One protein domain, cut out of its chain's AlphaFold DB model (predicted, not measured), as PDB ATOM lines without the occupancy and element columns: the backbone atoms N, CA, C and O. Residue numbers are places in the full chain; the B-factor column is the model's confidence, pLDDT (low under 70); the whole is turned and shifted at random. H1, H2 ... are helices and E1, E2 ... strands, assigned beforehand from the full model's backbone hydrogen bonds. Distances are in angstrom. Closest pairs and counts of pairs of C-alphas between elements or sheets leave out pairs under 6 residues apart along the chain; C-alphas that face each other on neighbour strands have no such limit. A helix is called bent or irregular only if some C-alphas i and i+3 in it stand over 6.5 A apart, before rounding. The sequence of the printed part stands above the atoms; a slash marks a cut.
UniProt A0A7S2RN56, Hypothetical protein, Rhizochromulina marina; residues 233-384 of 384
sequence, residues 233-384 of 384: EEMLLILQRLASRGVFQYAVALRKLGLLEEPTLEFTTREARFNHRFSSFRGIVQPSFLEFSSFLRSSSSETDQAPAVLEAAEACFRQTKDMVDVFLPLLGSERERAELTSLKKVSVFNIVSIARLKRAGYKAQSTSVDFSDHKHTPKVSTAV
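What this domain is: This is residues 233 to 384 of the 384 residues of the protein "Hypothetical protein" of Rhizochromulina marina (UniProt A0A7S2RN56). Three long helices, H1, H4 and H5, stand side by side in an up-and-down bundle, and a hairpin of strands, E1 and E2, packs on H5 through E2. The short helices H2 and H3 and their long links make a loose extension to one side, where residues 263 to 269 and 283 to 288 stick out. There are 152 residues printed, with five named helices followed by two antiparallel strands, mostly helix. The whole is compact, with a radius of gyration of the C-alphas of 16.9 A and spans of 50 by 46 by 30 A.

How they stand to each other: H1, residues 233 to 256, touches H4, residues 306 to 330, at a shallow tilt of 22 degrees, opposite ways; the closest C-alphas, of Gly 246 and Ala 313, are 4.3 A apart. H4 and H5, residues 334 to 359, form a helical hairpin, closest at the C-alphas of Phe 317 and Ser 347, 5.1 A. H2, residues 270 to 277, only just touches H3, residues 292 to 299, with 3 pairs of C-alphas within 8 A, the closest those of Glu 271 and Phe 292, 6.1 A. E1, residues 366 to 370, and E2, residues 379 to 383, are an antiparallel hairpin, with N 368 and O 381 within hydrogen-bond range at 2.9 A. The closest C-alphas of H5 and E2, Val 346 and Lys 379, are 5.7 A apart. Every O i to N i+4 pair is within hydrogen-bond range in H1, H2, H3 and H5, and 19 of 21 in H4.

Where its parts are: H1 begins at C-alpha 233 (12.626, 12.587, 17.780) and is 34.4 A long. H4 is 36.7 A, only just irregular, with C-alphas 326 and 329 6.9 A apart; H5 is 37.7 A. E2 ends at C-alpha 383 (46.591, 16.979, 4.640).

The domain as a whole: The printed part has no cut. The links H1 to H2 and H2 to H3 are long. Residues 302 to 304 are under pLDDT 70.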
ATOM      1  N   GLU A 233      11.964  13.876  18.005       85.25
ATOM      2  CA  GLU A 233      12.626  12.587  17.780       85.25
ATOM      3  C   GLU A 233      12.857  12.306  16.288       85.25
ATOM      4  O   GLU A 233      13.958  11.925  15.887       85.25
ATOM      5  N   GLU A 234      11.857  12.538  15.435       89.81
ATOM      6  CA  GLU A 234      12.018  12.349  13.990       89.81
ATOM      7  C   GLU A 234      13.051  13.303  13.398       89.81
ATOM      8  O   GLU A 234      13.810  12.916  12.508       89.81
ATOM      9  N   MET A 235      13.096  14.549  13.872       90.44
ATOM     10  CA  MET A 235      14.088  15.522  13.421       90.44
ATOM     11  C   MET A 235      15.506  15.087  13.805       90.44
ATOM     12  O   MET A 235      16.393  15.107  12.947       90.44
ATOM     13  N   LEU A 236      15.708  14.603  15.034       90.31
ATOM     14  CA  LEU A 236      16.985  14.043  15.483       90.31
ATOM     15  C   LEU A 236      17.393  12.814  14.654       90.31
ATOM     16  O   LEU A 236      18.527  12.744  14.178       90.31
ATOM     17  N   LEU A 237      16.467  11.888  14.391       92.75
ATOM     18  CA  LEU A 237      16.723  10.714  13.547       92.75
ATOM     19  C   LEU A 237      17.062  11.099  12.099       92.75
ATOM     20  O   LEU A 237      17.947  10.504  11.481       92.75
ATOM     21  N   ILE A 238      16.403  12.120  11.540       95.25
ATOM     22  CA  ILE A 238      16.729  12.647  10.206       95.25
ATOM     23  C   ILE A 238      18.154  13.207  10.181       95.25
ATOM     24  O   ILE A 238      18.892  12.920   9.236       95.25
ATOM     25  N   LEU A 239      18.550  13.974  11.199       95.19
ATOM     26  CA  LEU A 239      19.901  14.529  11.314       95.19
ATOM     27  C   LEU A 239      20.955  13.425  11.443       95.19
ATOM     28  O   LEU A 239      21.935  13.435  10.698       95.19
ATOM     29  N   GLN A 240      20.724  12.428  12.301       94.75
ATOM     30  CA  GLN A 240      21.601  11.258  12.437       94.75
ATOM     31  C   GLN A 240      21.733  10.491  11.117       94.75
ATOM     32  O   GLN A 240      22.835  10.095  10.726       94.75
ATOM     33  N   ARG A 241      20.633  10.319  10.373       96.88
ATOM     34  CA  ARG A 241      20.647   9.675   9.053       96.88
ATOM     35  C   ARG A 241      21.460  10.477   8.036       96.88
ATOM     36  O   ARG A 241      22.232   9.896   7.281       96.88
ATOM     37  N   LEU A 242      21.291  11.797   7.983       97.00
ATOM     38  CA  LEU A 242      22.031  12.647   7.044       97.00
ATOM     39  C   LEU A 242      23.530  12.676   7.370       97.00
ATOM     40  O   LEU A 242      24.347  12.505   6.465       97.00
ATOM     41  N   ALA A 243      23.881  12.818   8.649       95.94
ATOM     42  CA  ALA A 243      25.263  12.819   9.111       95.94
ATOM     43  C   ALA A 243      25.951  11.472   8.845       95.94
ATOM     44  O   ALA A 243      27.005  11.443   8.209       95.94
ATOM     45  N   SER A 244      25.330  10.354   9.241       96.19
ATOM     46  CA  SER A 244      25.867   9.006   8.990       96.19
ATOM     47  C   SER A 244      26.048   8.725   7.499       96.19
ATOM     48  O   SER A 244      27.098   8.227   7.097       96.19
ATOM     49  N   ARG A 245      25.079   9.113   6.654       96.06
ATOM     50  CA  ARG A 245      25.199   8.966   5.196       96.06
ATOM     51  C   ARG A 245      26.339   9.806   4.628       96.06
ATOM     52  O   ARG A 245      27.077   9.316   3.779       96.06
ATOM     53  N   GLY A 246      26.496  11.044   5.102       95.81
ATOM     54  CA  GLY A 246      27.582  11.931   4.687       95.81
ATOM     55  C   GLY A 246      28.959  11.360   5.025       95.81
ATOM     56  O   GLY A 246      29.840  11.347   4.167       95.81
ATOM     57  N   VAL A 247      29.135  10.823   6.238       95.88
ATOM     58  CA  VAL A 247      30.404  10.200   6.656       95.88
ATOM     59  C   VAL A 247      30.669   8.908   5.883       95.88
ATOM     60  O   VAL A 247      31.783   8.724   5.398       95.88
ATOM     61  N   PHE A 248      29.656   8.056   5.695       95.56
ATOM     62  CA  PHE A 248      29.761   6.854   4.862       95.56
ATOM     63  C   PHE A 248      30.246   7.189   3.444       95.56
ATOM     64  O   PHE A 248      31.250   6.645   2.988       95.56
ATOM     65  N   GLN A 249      29.572   8.118   2.761       94.56
ATOM     66  CA  GLN A 249      29.935   8.519   1.400       94.56
ATOM     67  C   GLN A 249      31.332   9.140   1.351       94.56
ATOM     68  O   GLN A 249      32.113   8.826   0.453       94.56
ATOM     69  N   TYR A 250      31.685   9.972   2.334       94.75
ATOM     70  CA  TYR A 250      33.014  10.569   2.387       94.75
ATOM     71  C   TYR A 250      34.107   9.501   2.561       94.75
ATOM     72  O   TYR A 250      35.082   9.502   1.813       94.75
ATOM     73  N   ALA A 251      33.918   8.540   3.469       93.75
ATOM     74  CA  ALA A 251      34.859   7.442   3.682       93.75
ATOM     75  C   ALA A 251      35.008   6.547   2.435       93.75
ATOM     76  O   ALA A 251      36.130   6.220   2.044       93.75
ATOM     77  N   VAL A 252      33.903   6.218   1.751       92.81
ATOM     78  CA  VAL A 252      33.936   5.475   0.476       92.81
ATOM     79  C   VAL A 252      34.710   6.244  -0.592       92.81
ATOM     80  O   VAL A 252      35.530   5.660  -1.300       92.81
ATOM     81  N   ALA A 253      34.489   7.555  -0.708       92.62
ATOM     82  CA  ALA A 253      35.199   8.369  -1.684       92.62
ATOM     83  C   ALA A 253      36.704   8.450  -1.398       92.62
ATOM     84  O   ALA A 253      37.505   8.316  -2.319       92.62
ATOM     85  N   LEU A 254      37.096   8.612  -0.131       92.12
ATOM     86  CA  LEU A 254      38.503   8.605   0.278       92.12
ATOM     87  C   LEU A 254      39.171   7.261  -0.026       92.12
ATOM     88  O   LEU A 254      40.293   7.246  -0.530       92.12
ATOM     89  N   ARG A 255      38.466   6.143   0.183       90.56
ATOM     90  CA  ARG A 255      38.957   4.817  -0.211       90.56
ATOM     91  C   ARG A 255      39.130   4.696  -1.726       90.56
ATOM     92  O   ARG A 255      40.170   4.225  -2.174       90.56
ATOM     93  N   LYS A 256      38.163   5.166  -2.525       89.88
ATOM     94  CA  LYS A 256      38.264   5.182  -4.001       89.88
ATOM     95  C   LYS A 256      39.434   6.040  -4.506       89.88
ATOM     96  O   LYS A 256      39.976   5.752  -5.566       89.88
ATOM     97  N   LEU A 257      39.827   7.072  -3.757       90.31
ATOM     98  CA  LEU A 257      40.993   7.917  -4.049       90.31
ATOM     99  C   LEU A 257      42.324   7.337  -3.535       90.31
ATOM    100  O   LEU A 257      43.362   7.955  -3.750       90.31
ATOM    101  N   GLY A 258      42.310   6.189  -2.846       88.62
ATOM    102  CA  GLY A 258      43.502   5.612  -2.214       88.62
ATOM    103  C   GLY A 258      43.986   6.375  -0.975       88.62
ATOM    104  O   GLY A 258      45.100   6.161  -0.526       88.62
ATOM    105  N   LEU A 259      43.162   7.269  -0.417       89.38
ATOM    106  CA  LEU A 259      43.496   8.095   0.754       89.38
ATOM    107  C   LEU A 259      43.096   7.451   2.087       89.38
ATOM    108  O   LEU A 259      43.437   7.970   3.151       89.38
ATOM    109  N   LEU A 260      42.335   6.358   2.026       87.38
ATOM    110  CA  LEU A 260      41.988   5.503   3.156       87.38
ATOM    111  C   LEU A 260      42.431   4.079   2.815       87.38
ATOM    112  O   LEU A 260      41.708   3.338   2.143       87.38
ATOM    113  N   GLU A 261      43.646   3.730   3.229       81.12
ATOM    114  CA  GLU A 261      44.227   2.418   2.961       81.12
ATOM    115  C   GLU A 261      43.615   1.344   3.863       81.12
ATOM    116  O   GLU A 261      43.287   1.574   5.029       81.12
ATOM    117  N   GLU A 262      43.438   0.151   3.302       82.50
ATOM    118  CA  GLU A 262      43.034  -1.017   4.074       82.50
ATOM    119  C   GLU A 262      44.282  -1.665   4.683       82.50
ATOM    120  O   GLU A 262      45.195  -2.015   3.932       82.50
ATOM    121  N   PRO A 263      44.354  -1.834   6.016       84.25
ATOM    122  CA  PRO A 263      45.509  -2.461   6.635       84.25
ATOM    123  C   PRO A 263      45.621  -3.916   6.169       84.25
ATOM    124  O   PRO A 263      44.652  -4.680   6.230       84.25
ATOM    125  N   THR A 264      46.815  -4.314   5.731       82.62
ATOM    126  CA  THR A 264      47.132  -5.709   5.418       82.62
ATOM    127  C   THR A 264      47.289  -6.485   6.722       82.62
ATOM    128  O   THR A 264      48.283  -6.355   7.432       82.62
ATOM    129  N   LEU A 265      46.276  -7.278   7.073       87.00
ATOM    130  CA  LEU A 265      46.281  -8.091   8.289       87.00
ATOM    131  C   LEU A 265      46.457  -9.570   7.932       87.00
ATOM    132  O   LEU A 265      45.700 -10.112   7.132       87.00
ATOM    133  N   GLU A 266      47.435 -10.231   8.551       88.88
ATOM    134  CA  GLU A 266      47.801 -11.627   8.250       88.88
ATOM    135  C   GLU A 266      46.740 -12.646   8.697       88.88
ATOM    136  O   GLU A 266      46.541 -13.670   8.048       88.88
ATOM    137  N   PHE A 267      46.038 -12.363   9.800       91.38
ATOM    138  CA  PHE A 267      45.158 -13.328  10.474       91.38
ATOM    139  C   PHE A 267      43.666 -13.006  10.372       91.38
ATOM    140  O   PHE A 267      42.837 -13.732  10.916       91.38
ATOM    141  N   THR A 268      43.293 -11.906   9.719       91.12
ATOM    142  CA  THR A 268      41.886 -11.522   9.588       91.12
ATOM    143  C   THR A 268      41.633 -10.818   8.272       91.12
ATOM    144  O   THR A 268      42.446 -10.038   7.788       91.12
ATOM    145  N   THR A 269      40.439 -11.022   7.737       91.62
ATOM    146  CA  THR A 269      39.930 -10.260   6.601       91.62
ATOM    147  C   THR A 269      39.014  -9.146   7.093       91.62
ATOM    148  O   THR A 269      38.524  -9.171   8.228       91.62
ATOM    149  N   ARG A 270      38.752  -8.162   6.236       90.75
ATOM    150  CA  ARG A 270      37.755  -7.126   6.510       90.75
ATOM    151  C   ARG A 270      36.344  -7.686   6.652       90.75
ATOM    152  O   ARG A 270      35.595  -7.218   7.502       90.75
ATOM    153  N   GLU A 271      36.015  -8.731   5.897       93.69
ATOM    154  CA  GLU A 271      34.751  -9.456   6.044       93.69
ATOM    155  C   GLU A 271      34.622 -10.105   7.431       93.69
ATOM    156  O   GLU A 271      33.584  -9.978   8.081       93.69
ATOM    157  N   ALA A 272      35.680 -10.753   7.928       94.00
ATOM    158  CA  ALA A 272      35.674 -11.343   9.263       94.00
ATOM    159  C   ALA A 272      35.498 -10.273  10.355       94.00
ATOM    160  O   ALA A 272      34.683 -10.457  11.261       94.00
ATOM    161  N   ARG A 273      36.183  -9.122  10.231       93.75
ATOM    162  CA  ARG A 273      36.002  -7.978  11.144       93.75
ATOM    163  C   ARG A 273      34.569  -7.449  11.110       93.75
ATOM    164  O   ARG A 273      33.977  -7.255  12.168       93.75
ATOM    165  N   PHE A 274      33.999  -7.275   9.916       95.19
ATOM    166  CA  PHE A 274      32.610  -6.851   9.731       95.19
ATOM    167  C   PHE A 274      31.633  -7.810  10.424       95.19
ATOM    168  O   PHE A 274      30.824  -7.389  11.250       95.19
ATOM    169  N   ASN A 275      31.753  -9.111  10.151       95.50
ATOM    170  CA  ASN A 275      30.884 -10.129  10.736       95.50
ATOM    171  C   ASN A 275      31.019 -10.197  12.261       95.50
ATOM    172  O   ASN A 275      30.017 -10.337  12.958       95.50
ATOM    173  N   HIS A 276      32.236 -10.056  12.793       94.25
ATOM    174  CA  HIS A 276      32.456  -9.993  14.234       94.25
ATOM    175  C   HIS A 276      31.801  -8.747  14.848       94.25
ATOM    176  O   HIS A 276      31.161  -8.837  15.897       94.25
ATOM    177  N   ARG A 277      31.903  -7.592  14.175       94.62
ATOM    178  CA  ARG A 277      31.361  -6.312  14.653       94.62
ATOM    179  C   ARG A 277      29.854  -6.322  14.846       94.62
ATOM    180  O   ARG A 277      29.367  -5.719  15.796       94.62
ATOM    181  N   PHE A 278      29.148  -6.999  13.949       95.88
ATOM    182  CA  PHE A 278      27.690  -7.076  13.933       95.88
ATOM    183  C   PHE A 278      27.168  -8.447  14.383       95.88
ATOM    184  O   PHE A 278      26.000  -8.762  14.176       95.88
ATOM    185  N   SER A 279      28.017  -9.267  15.010       94.81
ATOM    186  CA  SER A 279      27.676 -10.638  15.414       94.81
ATOM    187  C   SER A 279      26.444 -10.706  16.322       94.81
ATOM    188  O   SER A 279      25.599 -11.577  16.113       94.81
ATOM    189  N   SER A 280      26.274  -9.737  17.229       93.50
ATOM    190  CA  SER A 280      25.094  -9.602  18.096       93.50
ATOM    191  C   SER A 280      23.772  -9.472  17.329       93.50
ATOM    192  O   SER A 280      22.713  -9.743  17.881       93.50
ATOM    193  N   PHE A 281      23.809  -9.060  16.058       95.69
ATOM    194  CA  PHE A 281      22.615  -8.839  15.237       95.69
ATOM    195  C   PHE A 281      22.238 -10.049  14.382       95.69
ATOM    196  O   PHE A 281      21.158 -10.074  13.804       95.69
ATOM    197  N   ARG A 282      23.107 -11.063  14.281       92.75
ATOM    198  CA  ARG A 282      22.904 -12.202  13.371       92.75
ATOM    199  C   ARG A 282      21.695 -13.069  13.744       92.75
ATOM    200  O   ARG A 282      21.114 -13.686  12.860       92.75
ATOM    201  N   GLY A 283      21.348 -13.139  15.029       90.62
ATOM    202  CA  GLY A 283      20.209 -13.922  15.522       90.62
ATOM    203  C   GLY A 283      18.853 -13.215  15.434       90.62
ATOM    204  O   GLY A 283      17.853 -13.829  15.779       90.62
ATOM    205  N   ILE A 284      18.821 -11.948  15.012       93.44
ATOM    206  CA  ILE A 284      17.606 -11.130  14.961       93.44
ATOM    207  C   ILE A 284      16.886 -11.376  13.631       93.44
ATOM    208  O   ILE A 284      17.515 -11.364  12.568       93.44
ATOM    209  N   VAL A 285      15.568 -11.582  13.677       89.56
ATOM    210  CA  VAL A 285      14.755 -11.873  12.487       89.56
ATOM    211  C   VAL A 285      14.465 -10.595  11.698       89.56
ATOM    212  O   VAL A 285      14.572 -10.575  10.469       89.56
ATOM    213  N   GLN A 286      14.113  -9.513  12.397       87.75
ATOM    214  CA  GLN A 286      13.875  -8.192  11.813       87.75
ATOM    215  C   GLN A 286      14.552  -7.110  12.667       87.75
ATOM    216  O   GLN A 286      14.348  -7.098  13.868       87.75
ATOM    217  N   PRO A 287      15.300  -6.145  12.103       90.88
ATOM    218  CA  PRO A 287      15.650  -6.031  10.697       90.88
ATOM    219  C   PRO A 287      16.586  -7.171  10.277       90.88
ATOM    220  O   PRO A 287      17.340  -7.691  11.096       90.88
ATOM    221  N   SER A 288      16.554  -7.550   8.999       90.19
ATOM    222  CA  SER A 288      17.435  -8.606   8.507       90.19
ATOM    223  C   SER A 288      18.905  -8.208   8.650       90.19
ATOM    224  O   SER A 288      19.291  -7.058   8.416       90.19
ATOM    225  N   PHE A 289      19.741  -9.178   9.021       93.94
ATOM    226  CA  PHE A 289      21.183  -8.983   9.092       93.94
ATOM    227  C   PHE A 289      21.738  -8.564   7.724       93.94
ATOM    228  O   PHE A 289      21.499  -9.230   6.713       93.94
ATOM    229  N   LEU A 290      22.497  -7.467   7.686       94.31
ATOM    230  CA  LEU A 290      23.129  -7.021   6.449       94.31
ATOM    231  C   LEU A 290      24.457  -7.737   6.231       94.31
ATOM    232  O   LEU A 290      25.381  -7.621   7.031       94.31
ATOM    233  N   GLU A 291      24.571  -8.425   5.102       94.69
ATOM    234  CA  GLU A 291      25.801  -9.110   4.721       94.69
ATOM    235  C   GLU A 291      26.877  -8.157   4.192       94.69
ATOM    236  O   GLU A 291      26.590  -7.144   3.542       94.69
ATOM    237  N   PHE A 292      28.139  -8.559   4.359       95.12
ATOM    238  CA  PHE A 292      29.287  -7.841   3.806       95.12
ATOM    239  C   PHE A 292      29.219  -7.706   2.273       95.12
ATOM    240  O   PHE A 292      29.582  -6.671   1.718       95.12
ATOM    241  N   SER A 293      28.658  -8.703   1.582       94.25
ATOM    242  CA  SER A 293      28.385  -8.669   0.137       94.25
ATOM    243  C   SER A 293      27.494  -7.480  -0.268       94.25
ATOM    244  O   SER A 293      27.703  -6.837  -1.299       94.25
ATOM    245  N   SER A 294      26.505  -7.144   0.563       93.56
ATOM    246  CA  SER A 294      25.578  -6.031   0.338       93.56
ATOM    247  C   SER A 294      26.234  -4.682   0.611       93.56
ATOM    248  O   SER A 294      25.990  -3.723  -0.127       93.56
ATOM    249  N   PHE A 295      27.125  -4.627   1.603       93.50
ATOM    250  CA  PHE A 295      27.984  -3.469   1.817       93.50
ATOM    251  C   PHE A 295      28.867  -3.208   0.589       93.50
ATOM    252  O   PHE A 295      28.835  -2.102   0.052       93.50
ATOM    253  N   LEU A 296      29.564  -4.234   0.081       91.88
ATOM    254  CA  LEU A 296      30.422  -4.099  -1.099       91.88
ATOM    255  C   LEU A 296      29.645  -3.615  -2.324       91.88
ATOM    256  O   LEU A 296      30.093  -2.696  -2.999       91.88
ATOM    257  N   ARG A 297      28.449  -4.152  -2.594       90.50
ATOM    258  CA  ARG A 297      27.594  -3.649  -3.687       90.50
ATOM    259  C   ARG A 297      27.241  -2.168  -3.520       90.50
ATOM    260  O   ARG A 297      27.222  -1.431  -4.501       90.50
ATOM    261  N   SER A 298      26.997  -1.729  -2.286       87.75
ATOM    262  CA  SER A 298      26.662  -0.333  -1.978       87.75
ATOM    263  C   SER A 298      27.865   0.607  -2.106       87.75
ATOM    264  O   SER A 298      27.711   1.740  -2.552       87.75
ATOM    265  N   SER A 299      29.068   0.162  -1.724       85.25
ATOM    266  CA  SER A 299      30.299   0.963  -1.803       85.25
ATOM    267  C   SER A 299      30.936   0.964  -3.195       85.25
ATOM    268  O   SER A 299      31.568   1.944  -3.597       85.25
ATOM    269  N   SER A 300      30.785  -0.141  -3.924       75.56
ATOM    270  CA  SER A 300      31.473  -0.417  -5.187       75.56
ATOM    271  C   SER A 300      30.621  -0.137  -6.415       75.56
ATOM    272  O   SER A 300      31.050  -0.509  -7.498       75.56
ATOM    273  N   SER A 301      29.455   0.512  -6.273       71.00
ATOM    274  CA  SER A 301      28.638   0.958  -7.412       71.00
ATOM    275  C   SER A 301      29.548   1.594  -8.475       71.00
ATOM    276  O   SER A 301      30.136   2.658  -8.244       71.00
ATOM    277  N   GLU A 302      29.739   0.870  -9.587       52.81
ATOM    278  CA  GLU A 302      30.720   1.176 -10.643       52.81
ATOM    279  C   GLU A 302      30.374   2.485 -11.364       52.81
ATOM    280  O   GLU A 302      31.245   3.158 -11.908       52.81
ATOM    281  N   THR A 303      29.102   2.879 -11.298       57.25
ATOM    282  CA  THR A 303      28.564   4.112 -11.870       57.25
ATOM    283  C   THR A 303      29.090   5.369 -11.167       57.25
ATOM    284  O   THR A 303      29.179   6.428 -11.790       57.25
ATOM    285  N   ASP A 304      29.482   5.276  -9.891       69.38
ATOM    286  CA  ASP A 304      29.831   6.447  -9.086       69.38
ATOM    287  C   ASP A 304      31.349   6.668  -9.029       69.38
ATOM    288  O   ASP A 304      32.076   6.036  -8.253       69.38
ATOM    289  N   GLN A 305      31.846   7.622  -9.817       84.12
ATOM    290  CA  GLN A 305      33.223   8.107  -9.694       84.12
ATOM    291  C   GLN A 305      33.436   8.801  -8.335       84.12
ATOM    292  O   GLN A 305      32.521   9.426  -7.797       84.12
ATOM    293  N   ALA A 306      34.657   8.749  -7.788       87.06
ATOM    294  CA  ALA A 306      34.972   9.353  -6.485       87.06
ATOM    295  C   ALA A 306      34.537  10.835  -6.340       87.06
ATOM    296  O   ALA A 306      33.997  11.178  -5.285       87.06
ATOM    297  N   PRO A 307      34.666  11.707  -7.367       90.50
ATOM    298  CA  PRO A 307      34.150  13.077  -7.306       90.50
ATOM    299  C   PRO A 307      32.636  13.173  -7.071       90.50
ATOM    300  O   PRO A 307      32.203  13.981  -6.250       90.50
ATOM    301  N   ALA A 308      31.839  12.323  -7.726       91.25
ATOM    302  CA  ALA A 308      30.383  12.312  -7.573       91.25
ATOM    303  C   ALA A 308      29.973  11.879  -6.155       91.25
ATOM    304  O   ALA A 308      29.096  12.483  -5.536       91.25
ATOM    305  N   VAL A 309      30.671  10.886  -5.589       92.00
ATOM    306  CA  VAL A 309      30.445  10.451  -4.202       92.00
ATOM    307  C   VAL A 309      30.804  11.564  -3.204       92.00
ATOM    308  O   VAL A 309      30.070  11.776  -2.237       92.00
ATOM    309  N   LEU A 310      31.881  12.325  -3.445       92.75
ATOM    310  CA  LEU A 310      32.234  13.490  -2.617       92.75
ATOM    311  C   LEU A 310      31.185  14.602  -2.686       92.75
ATOM    312  O   LEU A 310      30.913  15.247  -1.676       92.75
ATOM    313  N   GLU A 311      30.593  14.845  -3.855       93.69
ATOM    314  CA  GLU A 311      29.492  15.802  -4.003       93.69
ATOM    315  C   GLU A 311      28.246  15.368  -3.232       93.69
ATOM    316  O   GLU A 311      27.638  16.190  -2.543       93.69
ATOM    317  N   ALA A 312      27.905  14.078  -3.273       93.81
ATOM    318  CA  ALA A 312      26.813  13.529  -2.477       93.81
ATOM    319  C   ALA A 312      27.079  13.664  -0.965       93.81
ATOM    320  O   ALA A 312      26.186  14.081  -0.218       93.81
ATOM    321  N   ALA A 313      28.314  13.398  -0.522       95.44
ATOM    322  CA  ALA A 313      28.722  13.575   0.870       95.44
ATOM    323  C   ALA A 313      28.604  15.045   1.311       95.44
ATOM    324  O   ALA A 313      28.008  15.348   2.346       95.44
ATOM    325  N   GLU A 314      29.111  15.974   0.493       96.19
ATOM    326  CA  GLU A 314      29.015  17.415   0.734       96.19
ATOM    327  C   GLU A 314      27.554  17.879   0.821       96.19
ATOM    328  O   GLU A 314      27.197  18.641   1.724       96.19
ATOM    329  N   ALA A 315      26.688  17.386  -0.069       96.81
ATOM    330  CA  ALA A 315      25.260  17.679  -0.041       96.81
ATOM    331  C   ALA A 315      24.599  17.187   1.258       96.81
ATOM    332  O   ALA A 315      23.794  17.916   1.838       96.81
ATOM    333  N   CYS A 316      24.968  16.003   1.759       96.81
ATOM    334  CA  CYS A 316      24.462  15.487   3.034       96.81
ATOM    335  C   CYS A 316      24.885  16.363   4.223       96.81
ATOM    336  O   CYS A 316      24.047  16.699   5.064       96.81
ATOM    337  N   PHE A 317      26.151  16.794   4.288       97.62
ATOM    338  CA  PHE A 317      26.613  17.695   5.352       97.62
ATOM    339  C   PHE A 317      25.968  19.081   5.263       97.62
ATOM    340  O   PHE A 317      25.634  19.669   6.293       97.62
ATOM    341  N   ARG A 318      25.737  19.593   4.047       97.50
ATOM    342  CA  ARG A 318      25.037  20.867   3.840       97.50
ATOM    343  C   ARG A 318      23.588  20.787   4.315       97.50
ATOM    344  O   ARG A 318      23.181  21.614   5.120       97.50
ATOM    345  N   GLN A 319      22.865  19.737   3.920       96.81
ATOM    346  CA  GLN A 319      21.506  19.473   4.407       96.81
ATOM    347  C   GLN A 319      21.464  19.315   5.930       96.81
ATOM    348  O   GLN A 319      20.551  19.831   6.565       96.81
ATOM    349  N   THR A 320      22.456  18.645   6.526       96.38
ATOM    350  CA  THR A 320      22.567  18.514   7.989       96.38
ATOM    351  C   THR A 320      22.696  19.888   8.643       96.38
ATOM    352  O   THR A 320      21.931  20.209   9.545       96.38
ATOM    353  N   LYS A 321      23.616  20.729   8.159       96.38
ATOM    354  CA  LYS A 321      23.824  22.089   8.671       96.38
ATOM    355  C   LYS A 321      22.560  22.949   8.537       96.38
ATOM    356  O   LYS A 321      22.158  23.566   9.517       96.38
ATOM    357  N   ASP A 322      21.925  22.955   7.368       96.00
ATOM    358  CA  ASP A 322      20.730  23.769   7.123       96.00
ATOM    359  C   ASP A 322      19.533  23.289   7.973       96.00
ATOM    360  O   ASP A 322      18.794  24.103   8.520       96.00
ATOM    361  N   MET A 323      19.380  21.974   8.172       93.75
ATOM    362  CA  MET A 323      18.370  21.413   9.080       93.75
ATOM    363  C   MET A 323      18.647  21.756  10.548       93.75
ATOM    364  O   MET A 323      17.709  22.066  11.279       93.75
ATOM    365  N   VAL A 324      19.911  21.737  10.987       94.19
ATOM    366  CA  VAL A 324      20.271  22.184  12.341       94.19
ATOM    367  C   VAL A 324      19.932  23.662  12.525       94.19
ATOM    368  O   VAL A 324      19.392  24.015  13.566       94.19
ATOM    369  N   ASP A 325      20.181  24.517  11.529       93.75
ATOM    370  CA  ASP A 325      19.865  25.952  11.611       93.75
ATOM    371  C   ASP A 325      18.366  26.212  11.829       93.75
ATOM    372  O   ASP A 325      17.999  27.107  12.591       93.75
ATOM    373  N   VAL A 326      17.504  25.400  11.211       91.94
ATOM    374  CA  VAL A 326      16.047  25.459  11.404       91.94
ATOM    375  C   VAL A 326      15.629  24.893  12.761       91.94
ATOM    376  O   VAL A 326      14.699  25.408  13.379       91.94
ATOM    377  N   PHE A 327      16.288  23.831  13.224       89.69
ATOM    378  CA  PHE A 327      15.833  23.066  14.383       89.69
ATOM    379  C   PHE A 327      16.382  23.572  15.723       89.69
ATOM    380  O   PHE A 327      15.699  23.477  16.740       89.69
ATOM    381  N   LEU A 328      17.573  24.177  15.737       89.44
ATOM    382  CA  LEU A 328      18.225  24.676  16.953       89.44
ATOM    383  C   LEU A 328      17.327  25.597  17.812       89.44
ATOM    384  O   LEU A 328      17.321  25.421  19.032       89.44
ATOM    385  N   PRO A 329      16.545  26.539  17.237       88.00
ATOM    386  CA  PRO A 329      15.653  27.404  18.013       88.00
ATOM    387  C   PRO A 329      14.435  26.680  18.604       88.00
ATOM    388  O   PRO A 329      13.812  27.205  19.522       88.00
ATOM    389  N   LEU A 330      14.075  25.511  18.065       85.88
ATOM    390  CA  LEU A 330      12.881  24.752  18.447       85.88
ATOM    391  C   LEU A 330      13.139  23.786  19.611       85.88
ATOM    392  O   LEU A 330      12.192  23.367  20.269       85.88
ATOM    393  N   LEU A 331      14.403  23.442  19.872       80.94
ATOM    394  CA  LEU A 331      14.784  22.519  20.942       80.94
ATOM    395  C   LEU A 331      14.564  23.122  22.328       80.94
ATOM    396  O   LEU A 331      14.977  24.256  22.576       80.94
ATOM    397  N   GLY A 332      14.005  22.340  23.251       73.69
ATOM    398  CA  GLY A 332      13.862  22.724  24.660       73.69
ATOM    399  C   GLY A 332      15.110  22.446  25.505       73.69
ATOM    400  O   GLY A 332      15.433  23.229  26.398       73.69
ATOM    401  N   SER A 333      15.837  21.367  25.207       79.38
ATOM    402  CA  SER A 333      16.953  20.878  26.024       79.38
ATOM    403  C   SER A 333      18.283  21.559  25.684       79.38
ATOM    404  O   SER A 333      18.736  21.547  24.537       79.38
ATOM    405  N   GLU A 334      18.972  22.121  26.686       81.94
ATOM    406  CA  GLU A 334      20.312  22.707  26.501       81.94
ATOM    407  C   GLU A 334      21.345  21.675  26.039       81.94
ATOM    408  O   GLU A 334      22.216  21.986  25.224       81.94
ATOM    409  N   ARG A 335      21.223  20.430  26.511       80.69
ATOM    410  CA  ARG A 335      22.114  19.335  26.125       80.69
ATOM    411  C   ARG A 335      21.987  19.011  24.641       80.69
ATOM    412  O   ARG A 335      22.996  18.906  23.950       80.69
ATOM    413  N   GLU A 336      20.759  18.889  24.146       82.50
ATOM    414  CA  GLU A 336      20.504  18.610  22.730       82.50
ATOM    415  C   GLU A 336      20.932  19.790  21.853       82.50
ATOM    416  O   GLU A 336      21.513  19.594  20.786       82.50
ATOM    417  N   ARG A 337      20.752  21.032  22.327       87.56
ATOM    418  CA  ARG A 337      21.278  22.225  21.645       87.56
ATOM    419  C   ARG A 337      22.805  22.199  21.541       87.56
ATOM    420  O   ARG A 337      23.342  22.524  20.478       87.56
ATOM    421  N   ALA A 338      23.509  21.821  22.608       89.00
ATOM    422  CA  ALA A 338      24.965  21.686  22.593       89.00
ATOM    423  C   ALA A 338      25.415  20.592  21.610       89.00
ATOM    424  O   ALA A 338      26.316  20.818  20.796       89.00
ATOM    425  N   GLU A 339      24.733  19.446  21.620       88.69
ATOM    426  CA  GLU A 339      24.987  18.339  20.700       88.69
ATOM    427  C   GLU A 339      24.780  18.761  19.237       88.69
ATOM    428  O   GLU A 339      25.700  18.636  18.428       88.69
ATOM    429  N   LEU A 340      23.651  19.390  18.894       92.25
ATOM    430  CA  LEU A 340      23.407  19.872  17.531       92.25
ATOM    431  C   LEU A 340      24.373  20.975  17.095       92.25
ATOM    432  O   LEU A 340      24.794  21.011  15.935       92.25
ATOM    433  N   THR A 341      24.776  21.855  18.011       93.94
ATOM    434  CA  THR A 341      25.787  22.881  17.722       93.94
ATOM    435  C   THR A 341      27.123  22.234  17.362       93.94
ATOM    436  O   THR A 341      27.773  22.635  16.389       93.94
ATOM    437  N   SER A 342      27.516  21.191  18.095       94.06
ATOM    438  CA  SER A 342      28.721  20.421  17.795       94.06
ATOM    439  C   SER A 342      28.609  19.659  16.464       94.06
ATOM    440  O   SER A 342      29.535  19.706  15.649       94.06
ATOM    441  N   LEU A 343      27.437  19.089  16.152       95.50
ATOM    442  CA  LEU A 343      27.167  18.422  14.876       95.50
ATOM    443  C   LEU A 343      27.274  19.392  13.693       95.50
ATOM    444  O   LEU A 343      27.887  19.071  12.670       95.50
ATOM    445  N   LYS A 344      26.727  20.604  13.835       96.00
ATOM    446  CA  LYS A 344      26.851  21.675  12.838       96.00
ATOM    447  C   LYS A 344      28.314  22.058  12.624       96.00
ATOM    448  O   LYS A 344      28.747  22.166  11.477       96.00
ATOM    449  N   LYS A 345      29.088  22.225  13.701       96.25
ATOM    450  CA  LYS A 345      30.523  22.555  13.636       96.25
ATOM    451  C   LYS A 345      31.305  21.510  12.837       96.25
ATOM    452  O   LYS A 345      32.079  21.876  11.951       96.25
ATOM    453  N   VAL A 346      31.087  20.223  13.111       96.44
ATOM    454  CA  VAL A 346      31.747  19.126  12.385       96.44
ATOM    455  C   VAL A 346      31.280  19.048  10.930       96.44
ATOM    456  O   VAL A 346      32.104  18.908  10.028       96.44
ATOM    457  N   SER A 347      29.982  19.225  10.672       96.62
ATOM    458  CA  SER A 347      29.436  19.225   9.307       96.62
ATOM    459  C   SER A 347      30.061  20.331   8.451       96.62
ATOM    460  O   SER A 347      30.495  20.075   7.330       96.62
ATOM    461  N   VAL A 348      30.192  21.549   8.992       97.06
ATOM    462  CA  VAL A 348      30.871  22.667   8.313       97.06
ATOM    463  C   VAL A 348      32.347  22.355   8.068       97.06
ATOM    464  O   VAL A 348      32.855  22.624   6.980       97.06
ATOM    465  N   PHE A 349      33.033  21.757   9.045       97.12
ATOM    466  CA  PHE A 349      34.424  21.346   8.877       97.12
ATOM    467  C   PHE A 349      34.585  20.353   7.717       97.12
ATOM    468  O   PHE A 349      35.437  20.559   6.852       97.12
ATOM    469  N   ASN A 350      33.738  19.324   7.654       96.62
ATOM    470  CA  ASN A 350      33.798  18.310   6.602       96.62
ATOM    471  C   ASN A 350      33.476  18.895   5.217       96.62
ATOM    472  O   ASN A 350      34.165  18.561   4.256       96.62
ATOM    473  N   ILE A 351      32.528  19.840   5.108       96.88
ATOM    474  CA  ILE A 351      32.279  20.593   3.860       96.88
ATOM    475  C   ILE A 351      33.557  21.306   3.400       96.88
ATOM    476  O   ILE A 351      33.948  21.211   2.235       96.88
ATOM    477  N   VAL A 352      34.242  22.002   4.314       96.12
ATOM    478  CA  VAL A 352      35.488  22.716   4.001       96.12
ATOM    479  C   VAL A 352      36.611  21.745   3.631       96.12
ATOM    480  O   VAL A 352      37.361  22.031   2.697       96.12
ATOM    481  N   SER A 353      36.729  20.602   4.312       94.75
ATOM    482  CA  SER A 353      37.739  19.589   3.984       94.75
ATOM    483  C   SER A 353      37.527  19.014   2.585       94.75
ATOM    484  O   SER A 353      38.478  18.953   1.807       94.75
ATOM    485  N   ILE A 354      36.283  18.684   2.221       94.81
ATOM    486  CA  ILE A 354      35.945  18.213   0.872       94.81
ATOM    487  C   ILE A 354      36.290  19.288  -0.168       94.81
ATOM    488  O   ILE A 354      36.913  18.992  -1.186       94.81
ATOM    489  N   ALA A 355      35.954  20.556   0.092       94.19
ATOM    490  CA  ALA A 355      36.280  21.657  -0.813       94.19
ATOM    491  C   ALA A 355      37.798  21.859  -0.989       94.19
ATOM    492  O   ALA A 355      38.258  22.148  -2.095       94.19
ATOM    493  N   ARG A 356      38.592  21.693   0.079       93.12
ATOM    494  CA  ARG A 356      40.064  21.732   0.013       93.12
ATOM    495  C   ARG A 356      40.612  20.582  -0.826       93.12
ATOM    496  O   ARG A 356      41.415  20.836  -1.719       93.12
ATOM    497  N   LEU A 357      40.122  19.363  -0.605       92.94
ATOM    498  CA  LEU A 357      40.512  18.184  -1.378       92.94
ATOM    499  C   LEU A 357      40.172  18.334  -2.872       92.94
ATOM    500  O   LEU A 357      40.986  17.998  -3.730       92.94
ATOM    501  N   LYS A 358      39.009  18.913  -3.203       93.00
ATOM    502  CA  LYS A 358      38.628  19.236  -4.590       93.00
ATOM    503  C   LYS A 358      39.612  20.216  -5.240       93.00
ATOM    504  O   LYS A 358      40.069  19.975  -6.352       93.00
ATOM    505  N   ARG A 359      39.983  21.299  -4.542       92.25
ATOM    506  CA  ARG A 359      40.966  22.288  -5.041       92.25
ATOM    507  C   ARG A 359      42.362  21.696  -5.227       92.25
ATOM    508  O   ARG A 359      43.082  22.128  -6.118       92.25
ATOM    509  N   ALA A 360      42.716  20.706  -4.416       90.62
ATOM    510  CA  ALA A 360      43.963  19.956  -4.512       90.62
ATOM    511  C   ALA A 360      44.024  18.971  -5.692       90.62
ATOM    512  O   ALA A 360      45.019  18.268  -5.860       90.62
ATOM    513  N   GLY A 361      42.947  18.849  -6.478       89.69
ATOM    514  CA  GLY A 361      42.850  17.834  -7.524       89.69
ATOM    515  C   GLY A 361      42.726  16.415  -6.967       89.69
ATOM    516  O   GLY A 361      43.256  15.485  -7.568       89.69
ATOM    517  N   TYR A 362      42.041  16.251  -5.827       90.75
ATOM    518  CA  TYR A 362      41.780  14.965  -5.164       90.75
ATOM    519  C   TYR A 362      43.025  14.234  -4.646       90.75
ATOM    520  O   TYR A 362      42.994  13.023  -4.441       90.75
ATOM    521  N   LYS A 363      44.111  14.972  -4.412       86.50
ATOM    522  CA  LYS A 363      45.353  14.454  -3.837       86.50
ATOM    523  C   LYS A 363      45.518  14.956  -2.407       86.50
ATOM    524  O   LYS A 363      45.245  16.120  -2.125       86.50
ATOM    525  N   ALA A 364      45.974  14.072  -1.531       86.06
ATOM    526  CA  ALA A 364      46.368  14.385  -0.166       86.06
ATOM    527  C   ALA A 364      47.498  13.439   0.265       86.06
ATOM    528  O   ALA A 364      47.591  12.321  -0.235       86.06
ATOM    529  N   GLN A 365      48.352  13.901   1.175       80.38
ATOM    530  CA  GLN A 365      49.453  13.133   1.760       80.38
ATOM    531  C   GLN A 365      48.970  12.178   2.853       80.38
ATOM    532  O   GLN A 365      49.500  11.080   2.990       80.38
ATOM    533  N   SER A 366      47.971  12.587   3.640       84.19
ATOM    534  CA  SER A 366      47.414  11.760   4.714       84.19
ATOM    535  C   SER A 366      45.974  12.139   5.045       84.19
ATOM    536  O   SER A 366      45.586  13.306   4.933       84.19
ATOM    537  N   THR A 367      45.212  11.170   5.545       89.50
ATOM    538  CA  THR A 367      43.862  11.362   6.088       89.50
ATOM    539  C   THR A 367      43.876  11.079   7.584       89.50
ATOM    540  O   THR A 367      44.443  10.080   8.014       89.50
ATOM    541  N   SER A 368      43.231  11.928   8.380       90.56
ATOM    542  CA  SER A 368      43.000  11.667   9.803       90.56
ATOM    543  C   SER A 368      41.538  11.886  10.170       90.56
ATOM    544  O   SER A 368      40.879  12.792   9.651       90.56
ATOM    545  N   VAL A 369      41.044  11.055  11.085       92.12
ATOM    546  CA  VAL A 369      39.664  11.079  11.571       92.12
ATOM    547  C   VAL A 369      39.666  11.374  13.069       92.12
ATOM    548  O   VAL A 369      40.321  10.665  13.830       92.12
ATOM    549  N   ASP A 370      38.930  12.405  13.484       93.06
ATOM    550  CA  ASP A 370      38.867  12.871  14.872       93.06
ATOM    551  C   ASP A 370      37.418  13.014  15.369       93.06
ATOM    552  O   ASP A 370      36.588  13.652  14.724       93.06
ATOM    553  N   PHE A 371      37.127  12.445  16.540       92.56
ATOM    554  CA  PHE A 371      35.819  12.467  17.212       92.56
ATOM    555  C   PHE A 371      35.759  13.445  18.399       92.56
ATOM    556  O   PHE A 371      34.769  13.468  19.126       92.56
ATOM    557  N   SER A 372      36.799  14.258  18.615       90.38
ATOM    558  CA  SER A 372      36.910  15.158  19.773       90.38
ATOM    559  C   SER A 372      35.757  16.164  19.900       90.38
ATOM    560  O   SER A 372      35.306  16.443  21.008       90.38
ATOM    561  N   ASP A 373      35.255  16.690  18.780       90.44
ATOM    562  CA  ASP A 373      34.189  17.697  18.779       90.44
ATOM    563  C   ASP A 373      32.771  17.115  18.822       90.44
ATOM    564  O   ASP A 373      31.871  17.800  19.295       90.44
ATOM    565  N   HIS A 374      32.538  15.898  18.319       93.00
ATOM    566  CA  HIS A 374      31.215  15.268  18.314       93.00
ATOM    567  C   HIS A 374      31.334  13.748  18.454       93.00
ATOM    568  O   HIS A 374      32.028  13.087  17.681       93.00
ATOM    569  N   LYS A 375      30.568  13.184  19.395       89.19
ATOM    570  CA  LYS A 375      30.661  11.781  19.839       89.19
ATOM    571  C   LYS A 375      30.551  10.758  18.712       89.19
ATOM    572  O   LYS A 375      31.246   9.750  18.728       89.19
ATOM    573  N   HIS A 376      29.675  11.015  17.741       92.50
ATOM    574  CA  HIS A 376      29.365  10.042  16.689       92.50
ATOM    575  C   HIS A 376      29.608  10.529  15.263       92.50
ATOM    576  O   HIS A 376      29.290   9.807  14.328       92.50
ATOM    577  N   THR A 377      30.134  11.735  15.064       94.50
ATOM    578  CA  THR A 377      30.344  12.301  13.722       94.50
ATOM    579  C   THR A 377      31.738  12.896  13.717       94.50
ATOM    580  O   THR A 377      31.961  13.868  14.435       94.50
ATOM    581  N   PRO A 378      32.685  12.341  12.953       95.44
ATOM    582  CA  PRO A 378      34.054  12.784  13.031       95.44
ATOM    583  C   PRO A 378      34.317  13.974  12.122       95.44
ATOM    584  O   PRO A 378      33.694  14.154  11.069       95.44
ATOM    585  N   LYS A 379      35.336  14.735  12.498       95.06
ATOM    586  CA  LYS A 379      36.082  15.588  11.588       95.06
ATOM    587  C   LYS A 379      37.034  14.728  10.781       95.06
ATOM    588  O   LYS A 379      37.877  14.034  11.342       95.06
ATOM    589  N   VAL A 380      36.914  14.800   9.467       93.06
ATOM    590  CA  VAL A 380      37.830  14.122   8.556       93.06
ATOM    591  C   VAL A 380      38.687  15.184   7.892       93.06
ATOM    592  O   VAL A 380      38.171  16.014   7.142       93.06
ATOM    593  N   SER A 381      39.981  15.183   8.201       89.19
ATOM    594  CA  SER A 381      40.955  16.109   7.631       89.19
ATOM    595  C   SER A 381      41.897  15.395   6.680       89.19
ATOM    596  O   SER A 381      42.509  14.389   7.028       89.19
ATOM    597  N   THR A 382      42.049  15.968   5.491       86.00
ATOM    598  CA  THR A 382      43.039  15.556   4.496       86.00
ATOM    599  C   THR A 382      44.172  16.578   4.471       86.00
ATOM    600  O   THR A 382      43.926  17.755   4.189       86.00
ATOM    601  N   ALA A 383      45.395  16.152   4.783       81.69
ATOM    602  CA  ALA A 383      46.591  16.979   4.640       81.69
ATOM    603  C   ALA A 383      46.961  17.029   3.154       81.69
ATOM    604  O   ALA A 383      47.415  16.031   2.604       81.69
ATOM    605  N   VAL A 384      46.670  18.156   2.502       71.50
ATOM    606  CA  VAL A 384      46.940  18.394   1.074       71.50
ATOM    607  C   VAL A 384      48.377  18.836   0.864       71.50
ATOM    608  O   VAL A 384      48.788  19.772   1.586       71.50
TER     609      VAL A 384